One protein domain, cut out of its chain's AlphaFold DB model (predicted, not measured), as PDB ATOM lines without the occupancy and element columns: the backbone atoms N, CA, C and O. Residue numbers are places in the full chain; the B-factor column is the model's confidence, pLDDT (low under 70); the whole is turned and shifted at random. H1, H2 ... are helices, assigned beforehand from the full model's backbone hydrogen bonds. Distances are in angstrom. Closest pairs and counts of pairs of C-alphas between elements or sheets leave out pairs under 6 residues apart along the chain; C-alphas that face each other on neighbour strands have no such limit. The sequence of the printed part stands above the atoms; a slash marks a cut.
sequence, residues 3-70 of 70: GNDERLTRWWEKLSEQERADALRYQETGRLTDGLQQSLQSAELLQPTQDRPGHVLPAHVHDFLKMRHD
ATOM      1  N   GLY A   3      16.465 -20.707  42.094       63.56
ATOM      2  CA  GLY A   3      17.578 -19.884  41.604       63.56
ATOM      3  C   GLY A   3      17.216 -18.446  41.209       63.56
ATOM      4  O   GLY A   3      18.108 -17.604  41.159       63.56
ATOM      5  N   ASN A   4      15.941 -18.143  40.927       70.88
ATOM      6  CA  ASN A   4      15.541 -16.792  40.507       70.88
ATOM      7  C   ASN A   4      15.359 -15.841  41.697       70.88
ATOM      8  O   ASN A   4      15.756 -14.682  41.602       70.88
ATOM      9  N   ASP A   5      14.833 -16.331  42.819       78.19
ATOM     10  CA  ASP A   5      14.593 -15.527  44.024       78.19
ATOM     11  C   ASP A   5      15.891 -14.988  44.645       78.19
ATOM     12  O   ASP A   5      15.963 -13.824  45.044       78.19
ATOM     13  N   GLU A   6      16.958 -15.795  44.671       84.38
ATOM     14  CA  GLU A   6      18.256 -15.350  45.194       84.38
ATOM     15  C   GLU A   6      18.889 -14.277  44.293       84.38
ATOM     16  O   GLU A   6      19.433 -13.286  44.783       84.38
ATOM     17  N   ARG A   7      18.773 -14.424  42.966       84.50
ATOM     18  CA  ARG A   7      19.268 -13.425  42.004       84.50
ATOM     19  C   ARG A   7      18.502 -12.112  42.108       84.50
ATOM     20  O   ARG A   7      19.132 -11.060  42.121       84.50
ATOM     21  N   LEU A   8      17.176 -12.177  42.240       86.69
ATOM     22  CA  LEU A   8      16.316 -11.014  42.471       86.69
ATOM     23  C   LEU A   8      16.658 -10.307  43.780       86.69
ATOM     24  O   LEU A   8      16.770  -9.086  43.806       86.69
ATOM     25  N   THR A   9      16.891 -11.072  44.845       87.88
ATOM     26  CA  THR A   9      17.286 -10.516  46.143       87.88
ATOM     27  C   THR A   9      18.629  -9.803  46.042       87.88
ATOM     28  O   THR A   9      18.724  -8.634  46.407       87.88
ATOM     29  N   ARG A  10      19.645 -10.444  45.450       88.94
ATOM     30  CA  ARG A  10      20.958  -9.812  45.244       88.94
ATOM     31  C   ARG A  10      20.895  -8.599  44.320       88.94
ATOM     32  O   ARG A  10      21.627  -7.638  44.532       88.94
ATOM     33  N   TRP A  11      20.065  -8.645  43.279       89.69
ATOM     34  CA  TRP A  11      19.822  -7.501  42.404       89.69
ATOM     35  C   TRP A  11      19.211  -6.343  43.194       89.69
ATOM     36  O   TRP A  11      19.770  -5.252  43.186       89.69
ATOM     37  N   TRP A  12      18.148  -6.601  43.956       89.38
ATOM     38  CA  TRP A  12      17.480  -5.613  44.801       89.38
ATOM     39  C   TRP A  12      18.419  -4.983  45.832       89.38
ATOM     40  O   TRP A  12      18.385  -3.774  46.060       89.38
ATOM     41  N   GLU A  13      19.290  -5.787  46.441       89.50
ATOM     42  CA  GLU A  13      20.306  -5.311  47.383       89.50
ATOM     43  C   GLU A  13      21.344  -4.396  46.729       89.50
ATOM     44  O   GLU A  13      21.818  -3.468  47.380       89.50
ATOM     45  N   LYS A  14      21.650  -4.614  45.446       89.50
ATOM     46  CA  LYS A  14      22.573  -3.780  44.664       89.50
ATOM     47  C   LYS A  14      21.946  -2.503  44.112       89.50
ATOM     48  O   LYS A  14      22.694  -1.604  43.743       89.50
ATOM     49  N   LEU A  15      20.616  -2.424  44.041       87.62
ATOM     50  CA  LEU A  15      19.926  -1.214  43.600       87.62
ATOM     51  C   LEU A  15      20.151  -0.065  44.585       87.62
ATOM     52  O   LEU A  15      19.992  -0.223  45.800       87.62
ATOM     53  N   SER A  16      20.419   1.113  44.034       88.12
ATOM     54  CA  SER A  16      20.418   2.374  44.770       88.12
ATOM     55  C   SER A  16      19.000   2.730  45.233       88.12
ATOM     56  O   SER A  16      18.011   2.269  44.661       88.12
ATOM     57  N   GLU A  17      18.864   3.610  46.230       86.75
ATOM     58  CA  GLU A  17      17.546   4.068  46.709       86.75
ATOM     59  C   GLU A  17      16.681   4.649  45.583       86.75
ATOM     60  O   GLU A  17      15.481   4.384  45.515       86.75
ATOM     61  N   GLN A  18      17.304   5.377  44.652       85.06
ATOM     62  CA  GLN A  18      16.620   5.936  43.491       85.06
ATOM     63  C   GLN A  18      16.124   4.852  42.525       85.06
ATOM     64  O   GLN A  18      14.990   4.917  42.067       85.06
ATOM     65  N   GLU A  19      16.920   3.811  42.279       85.62
ATOM     66  CA  GLU A  19      16.522   2.694  41.418       85.62
ATOM     67  C   GLU A  19      15.425   1.836  42.057       85.62
ATOM     68  O   GLU A  19      14.529   1.360  41.363       85.62
ATOM     69  N   ARG A  20      15.452   1.666  43.386       88.00
ATOM     70  CA  ARG A  20      14.363   1.011  44.125       88.00
ATOM     71  C   ARG A  20      13.076   1.821  44.044       88.00
ATOM     72  O   ARG A  20      12.021   1.240  43.816       88.00
ATOM     73  N   ALA A  21      13.154   3.143  44.190       86.81
ATOM     74  CA  ALA A  21      11.997   4.017  44.028       86.81
ATOM     75  C   ALA A  21      11.416   3.927  42.607       86.81
ATOM     76  O   ALA A  21      10.200   3.857  42.448       86.81
ATOM     77  N   ASP A  22      12.267   3.857  41.583       85.50
ATOM     78  CA  ASP A  22      11.859   3.605  40.197       85.50
ATOM     79  C   ASP A  22      11.205   2.223  40.016       85.50
ATOM     80  O   ASP A  22      10.167   2.106  39.363       85.50
ATOM     81  N   ALA A  23      11.752   1.181  40.650       85.19
ATOM     82  CA  ALA A  23      11.192  -0.170  40.637       85.19
ATOM     83  C   ALA A  23       9.816  -0.260  41.318       85.19
ATOM     84  O   ALA A  23       8.930  -0.967  40.840       85.19
ATOM     85  N   LEU A  24       9.617   0.472  42.414       85.19
ATOM     86  CA  LEU A  24       8.320   0.575  43.083       85.19
ATOM     87  C   LEU A  24       7.341   1.417  42.256       85.19
ATOM     88  O   LEU A  24       6.201   1.007  42.054       85.19
ATOM     89  N   ARG A  25       7.799   2.523  41.658       84.00
ATOM     90  CA  ARG A  25       6.984   3.340  40.747       84.00
ATOM     91  C   ARG A  25       6.538   2.554  39.511       84.00
ATOM     92  O   ARG A  25       5.463   2.831  38.979       84.00
ATOM     93  N   TYR A  26       7.313   1.568  39.056       83.50
ATOM     94  CA  TYR A  26       6.872   0.641  38.011       83.50
ATOM     95  C   TYR A  26       5.616  -0.139  38.425       83.50
ATOM     96  O   TYR A  26       4.718  -0.280  37.600       83.50
ATOM     97  N   GLN A  27       5.504  -0.596  39.681       81.44
ATOM     98  CA  GLN A  27       4.287  -1.273  40.168       81.44
ATOM     99  C   GLN A  27       3.063  -0.352  40.103       81.44
ATOM    100  O   GLN A  27       1.976  -0.794  39.740       81.44
ATOM    101  N   GLU A  28       3.243   0.933  40.404       79.75
ATOM    102  CA  GLU A  28       2.148   1.907  40.410       79.75
ATOM    103  C   GLU A  28       1.756   2.384  39.004       79.75
ATOM    104  O   GLU A  28       0.580   2.584  38.702       79.75
ATOM    105  N   THR A  29       2.744   2.609  38.135       80.50
ATOM    106  CA  THR A  29       2.551   3.288  36.841       80.50
ATOM    107  C   THR A  29       2.585   2.343  35.644       80.50
ATOM    108  O   THR A  29       2.245   2.750  34.531       80.50
ATOM    109  N   GLY A  30       3.052   1.109  35.843       77.81
ATOM    110  CA  GLY A  30       3.340   0.146  34.785       77.81
ATOM    111  C   GLY A  30       4.444   0.592  33.823       77.81
ATOM    112  O   GLY A  30       4.639  -0.066  32.804       77.81
ATOM    113  N   ARG A  31       5.144   1.707  34.088       79.38
ATOM    114  CA  ARG A  31       6.145   2.289  33.183       79.38
ATOM    115  C   ARG A  31       7.552   1.911  33.589       79.38
ATOM    116  O   ARG A  31       8.005   2.266  34.674       79.38
ATOM    117  N   LEU A  32       8.239   1.202  32.699       75.94
ATOM    118  CA  LEU A  32       9.625   0.807  32.907       75.94
ATOM    119  C   LEU A  32      10.541   1.974  32.539       75.94
ATOM    120  O   LEU A  32      10.424   2.523  31.443       75.94
ATOM    121  N   THR A  33      11.446   2.353  33.438       81.88
ATOM    122  CA  THR A  33      12.462   3.370  33.152       81.88
ATOM    123  C   THR A  33      13.743   2.739  32.619       81.88
ATOM    124  O   THR A  33      14.061   1.590  32.935       81.88
ATOM    125  N   ASP A  34      14.492   3.488  31.806       82.00
ATOM    126  CA  ASP A  34      15.739   3.012  31.197       82.00
ATOM    127  C   ASP A  34      16.751   2.520  32.242       82.00
ATOM    128  O   ASP A  34      17.391   1.490  32.037       82.00
ATOM    129  N   GLY A  35      16.845   3.204  33.388       81.94
ATOM    130  CA  GLY A  35      17.726   2.803  34.488       81.94
ATOM    131  C   GLY A  35      17.344   1.443  35.072       81.94
ATOM    132  O   GLY A  35      18.187   0.555  35.189       81.94
ATOM    133  N   LEU A  36      16.055   1.230  35.352       82.19
ATOM    134  CA  LEU A  36      15.560  -0.051  35.855       82.19
ATOM    135  C   LEU A  36      15.774  -1.181  34.837       82.19
ATOM    136  O   LEU A  36      16.192  -2.283  35.205       82.19
ATOM    137  N   GLN A  37      15.533  -0.900  33.554       82.50
ATOM    138  CA  GLN A  37      15.760  -1.847  32.464       82.50
ATOM    139  C   GLN A  37      17.237  -2.252  32.367       82.50
ATOM    140  O   GLN A  37      17.541  -3.445  32.307       82.50
ATOM    141  N   GLN A  38      18.156  -1.283  32.390       82.81
ATOM    142  CA  GLN A  38      19.596  -1.545  32.351       82.81
ATOM    143  C   GLN A  38      20.067  -2.352  33.564       82.81
ATOM    144  O   GLN A  38      20.847  -3.295  33.403       82.81
ATOM    145  N   SER A  39      19.570  -2.039  34.762       84.50
ATOM    146  CA  SER A  39      19.935  -2.768  35.982       84.50
ATOM    147  C   SER A  39      19.447  -4.217  35.955       84.50
ATOM    148  O   SER A  39      20.176  -5.125  36.357       84.50
ATOM    149  N   LEU A  40      18.255  -4.471  35.416       83.94
ATOM    150  CA  LEU A  40      17.725  -5.826  35.236       83.94
ATOM    151  C   LEU A  40      18.448  -6.621  34.141       83.94
ATOM    152  O   LEU A  40      18.679  -7.819  34.308       83.94
ATOM    153  N   GLN A  41      18.834  -5.971  33.040       83.12
ATOM    154  CA  GLN A  41      19.677  -6.585  32.008       83.12
ATOM    155  C   GLN A  41      21.059  -6.944  32.561       83.12
ATOM    156  O   GLN A  41      21.548  -8.047  32.330       83.12
ATOM    157  N   SER A  42      21.659  -6.049  33.350       84.00
ATOM    158  CA  SER A  42      22.970  -6.266  33.976       84.00
ATOM    159  C   SER A  42      22.953  -7.388  35.015       84.00
ATOM    160  O   SER A  42      23.968  -8.039  35.245       84.00
ATOM    161  N   ALA A  43      21.800  -7.628  35.641       83.00
ATOM    162  CA  ALA A  43      21.585  -8.737  36.564       83.00
ATOM    163  C   ALA A  43      21.192 -10.053  35.870       83.00
ATOM    164  O   ALA A  43      20.876 -11.024  36.559       83.00
ATOM    165  N   GLU A  44      21.176 -10.085  34.531       80.94
ATOM    166  CA  GLU A  44      20.731 -11.232  33.727       80.94
ATOM    167  C   GLU A  44      19.295 -11.685  34.075       80.94
ATOM    168  O   GLU A  44      18.921 -12.845  33.884       80.94
ATOM    169  N   LEU A  45      18.483 -10.763  34.607       80.06
ATOM    170  CA  LEU A  45      17.071 -10.973  34.942       80.06
ATOM    171  C   LEU A  45      16.160 -10.678  33.743       80.06
ATOM    172  O   LEU A  45      15.064 -11.227  33.650       80.06
ATOM    173  N   LEU A  46      16.625  -9.847  32.804       76.38
ATOM    174  CA  LEU A  46      16.005  -9.631  31.497       76.38
ATOM    175  C   LEU A  46      16.805 -10.355  30.412       76.38
ATOM    176  O   LEU A  46      18.009 -10.146  30.281       76.38
ATOM    177  N   GLN A  47      16.126 -11.161  29.592       65.94
ATOM    178  CA  GLN A  47      16.740 -11.756  28.406       65.94
ATOM    179  C   GLN A  47      16.537 -10.835  27.190       65.94
ATOM    180  O   GLN A  47      15.395 -10.506  26.864       65.94
ATOM    181  N   PRO A  48      17.612 -10.445  26.479       55.97
ATOM    182  CA  PRO A  48      17.558  -9.458  25.395       55.97
ATOM    183  C   PRO A  48      16.760  -9.908  24.159       55.97
ATOM    184  O   PRO A  48      16.437  -9.084  23.310       55.97
ATOM    185  N   THR A  49      16.441 -11.197  24.034       50.97
ATOM    186  CA  THR A  49      15.814 -11.794  22.843       50.97
ATOM    187  C   THR A  49      14.313 -12.052  22.961       50.97
ATOM    188  O   THR A  49      13.701 -12.402  21.953       50.97
ATOM    189  N   GLN A  50      13.700 -11.886  24.140       48.97
ATOM    190  CA  GLN A  50      12.282 -12.230  24.341       48.97
ATOM    191  C   GLN A  50      11.360 -11.024  24.572       48.97
ATOM    192  O   GLN A  50      10.154 -11.135  24.348       48.97
ATOM    193  N   ASP A  51      11.917  -9.867  24.928       48.03
ATOM    194  CA  ASP A  51      11.156  -8.647  25.186       48.03
ATOM    195  C   ASP A  51      11.184  -7.728  23.960       48.03
ATOM    196  O   ASP A  51      12.160  -7.035  23.667       48.03
ATOM    197  N   ARG A  52      10.085  -7.750  23.198       46.12
ATOM    198  CA  ARG A  52       9.786  -6.711  22.205       46.12
ATOM    199  C   ARG A  52       9.804  -5.333  22.881       46.12
ATOM    200  O   ARG A  52       9.479  -5.239  24.061       46.12
ATOM    201  N   PRO A  53      10.068  -4.250  22.129       43.03
ATOM    202  CA  PRO A  53       9.939  -2.890  22.644       43.03
ATOM    203  C   PRO A  53       8.474  -2.636  23.039       43.03
ATOM    204  O   PRO A  53       7.638  -2.341  22.188       43.03
ATOM    205  N   GLY A  54       8.140  -2.865  24.315       51.00
ATOM    206  CA  GLY A  54       6.744  -2.919  24.749       51.00
ATOM    207  C   GLY A  54       6.456  -3.651  26.067       51.00
ATOM    208  O   GLY A  54       5.493  -4.402  26.123       51.00
ATOM    209  N   HIS A  55       7.199  -3.335  27.132       61.09
ATOM    210  CA  HIS A  55       6.610  -3.077  28.458       61.09
ATOM    211  C   HIS A  55       6.006  -4.242  29.276       61.09
ATOM    212  O   HIS A  55       4.903  -4.094  29.798       61.09
ATOM    213  N   VAL A  56       6.723  -5.340  29.542       63.69
ATOM    214  CA  VAL A  56       6.355  -6.177  30.705       63.69
ATOM    215  C   VAL A  56       7.598  -6.746  31.378       63.69
ATOM    216  O   VAL A  56       8.346  -7.503  30.772       63.69
ATOM    217  N   LEU A  57       7.816  -6.408  32.653       75.00
ATOM    218  CA  LEU A  57       8.808  -7.123  33.450       75.00
ATOM    219  C   LEU A  57       8.488  -8.622  33.447       75.00
ATOM    220  O   LEU A  57       7.314  -8.990  33.547       75.00
ATOM    221  N   PRO A  58       9.497  -9.505  33.406       76.81
ATOM    222  CA  PRO A  58       9.268 -10.927  33.567       76.81
ATOM    223  C   PRO A  58       8.415 -11.182  34.809       76.81
ATOM    224  O   PRO A  58       8.653 -10.573  35.854       76.81
ATOM    225  N   ALA A  59       7.443 -12.092  34.715       78.25
ATOM    226  CA  ALA A  59       6.454 -12.304  35.776       78.25
ATOM    227  C   ALA A  59       7.087 -12.503  37.166       78.25
ATOM    228  O   ALA A  59       6.552 -12.018  38.149       78.25
ATOM    229  N   HIS A  60       8.260 -13.138  37.245       80.44
ATOM    230  CA  HIS A  60       9.005 -13.327  38.492       80.44
ATOM    231  C   HIS A  60       9.609 -12.032  39.066       80.44
ATOM    232  O   HIS A  60       9.635 -11.869  40.280       80.44
ATOM    233  N   VAL A  61      10.073 -11.102  38.222       82.88
ATOM    234  CA  VAL A  61      10.519  -9.769  38.666       82.88
ATOM    235  C   VAL A  61       9.307  -8.968  39.142       82.88
ATOM    236  O   VAL A  61       9.353  -8.338  40.194       82.88
ATOM    237  N   HIS A  62       8.206  -9.022  38.388       83.00
ATOM    238  CA  HIS A  62       6.968  -8.333  38.739       83.00
ATOM    239  C   HIS A  62       6.394  -8.817  40.083       83.00
ATOM    240  O   HIS A  62       6.069  -7.986  40.928       83.00
ATOM    241  N   ASP A  63       6.328 -10.132  40.308       84.62
ATOM    242  CA  ASP A  63       5.844 -10.724  41.564       84.62
ATOM    243  C   ASP A  63       6.740 -10.337  42.752       84.62
ATOM    244  O   ASP A  63       6.251  -9.931  43.804       84.62
ATOM    245  N   PHE A  64       8.062 -10.347  42.551       86.50
ATOM    246  CA  PHE A  64       9.026  -9.923  43.567       86.50
ATOM    247  C   PHE A  64       8.868  -8.448  43.955       86.50
ATOM    248  O   PHE A  64       8.895  -8.115  45.138       86.50
ATOM    249  N   LEU A  65       8.684  -7.557  42.978       85.19
ATOM    250  CA  LEU A  65       8.453  -6.136  43.249       85.19
ATOM    251  C   LEU A  65       7.125  -5.905  43.971       85.19
ATOM    252  O   LEU A  65       7.074  -5.095  44.893       85.19
ATOM    253  N   LYS A  66       6.082  -6.656  43.606       84.31
ATOM    254  CA  LYS A  66       4.792  -6.620  44.295       84.31
ATOM    255  C   LYS A  66       4.927  -7.016  45.769       84.31
ATOM    256  O   LYS A  66       4.414  -6.308  46.624       84.31
ATOM    257  N   MET A  67       5.679  -8.076  46.078       85.06
ATOM    258  CA  MET A  67       5.959  -8.492  47.465       85.06
ATOM    259  C   MET A  67       6.758  -7.463  48.280       85.06
ATOM    260  O   MET A  67       6.763  -7.537  49.502       85.06
ATOM    261  N   ARG A  68       7.492  -6.552  47.628       83.00
ATOM    262  CA  ARG A  68       8.303  -5.509  48.286       83.00
ATOM    263  C   ARG A  68       7.563  -4.184  48.466       83.00
ATOM    264  O   ARG A  68       8.077  -3.315  49.166       83.00
ATOM    265  N   HIS A  69       6.436  -4.016  47.782       76.25
ATOM    266  CA  HIS A  69       5.582  -2.836  47.864       76.25
ATOM    267  C   HIS A  69       4.481  -2.981  48.936       76.25
ATOM    268  O   HIS A  69       3.967  -1.966  49.400       76.25
ATOM    269  N   ASP A  70       4.115  -4.214  49.301       63.06
ATOM    270  CA  ASP A  70       3.180  -4.549  50.395       63.06
ATOM    271  C   ASP A  70       3.864  -4.452  51.776       63.06
ATOM    272  O   ASP A  70       3.230  -3.922  52.718       63.06
TER     273      ASP A  70
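AT A GLANCE: This is residues 3 to 70 of the 70 residues of an uncharacterized protein of Nocardioidaceae bacterium (UniProt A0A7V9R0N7). Four short helices cross one another at steep angles in a small cluster, set in a four-cornered ring in the order H2, H4, H1, H3, with H3 and H4 across the ring from each other. From H3 a long loop of residues 43 to 58 swings out to one side of the helices and comes back to H4. The printed part has 68 residues with four named helices, H1, H2, H3 and H4 along the chain, and no named strand, an all-helix domain. It is compact, with a radius of gyration of the C-alphas of 10.9 A, and the C-alphas span 29 by 28 by 19 A, a rounded outline.

HOW THE PARTS SIT: H2, residues 17 to 29, is the longest helix by residues. With its residues 23 to 27 alone it touches H4, residues 59 to 69; the closest C-alphas are those of Leu 24 and His 69, 6.5 A apart, and the lines stand about perpendicular at 73 degrees. With its residues 19 to 23 alone H2 touches H3, residues 34 to 42; the closest C-alphas are those of Glu 19 and Leu 36, 6.3 A apart, and the lines are only just about perpendicular at 72 degrees. H1, residues 3 to 14, touches H4 with its residues 4 to 8 alone, the C-alphas of Leu 8 and Val 61 being closest at 7.0 A; the two run the same way at a steep tilt of 48 degrees. H1 is close to but not clearly touching H3, the closest C-alphas, of Trp 11 and Leu 40, being 7.7 A apart; they run opposite ways at a steep tilt of 50 degrees. H3 and H4 are apart. The helix packing is mostly crossed, with none of the three touching pairs at a shallow tilt. In H3 and H4 every O i to N i+4 pair is within hydrogen-bond range; in H1 7 of 8 are, and in H2 8 of 9.

IN THESE COORDINATES: H2 runs 18.0 A from Glu 17 to Thr 29. H1 runs 17.1 A from Gly 3, with its C-alpha at (17.578, -19.884, 41.604), to Lys 14. H3 runs 12.1 A from Asp 34, with its C-alpha at (15.739, 3.012, 31.197), to Ser 42. H4 runs 15.4 A from Ala 59 to His 69, with C-alpha 69 at (5.582, -2.836, 47.864).

THE WHOLE: The two C-alphas farthest apart, those of Thr 49 and Asp 70, are 31.2 A apart. The printed part has no cut. The links H1 to H2 and H2 to H3 are tight, with 2 and 4 residues, and the link H3 to H4 is long, with 16. The mean pLDDT of the printed part is 78.2, and it is under 70 at residue 3, residues 47 to 56 and residue 70.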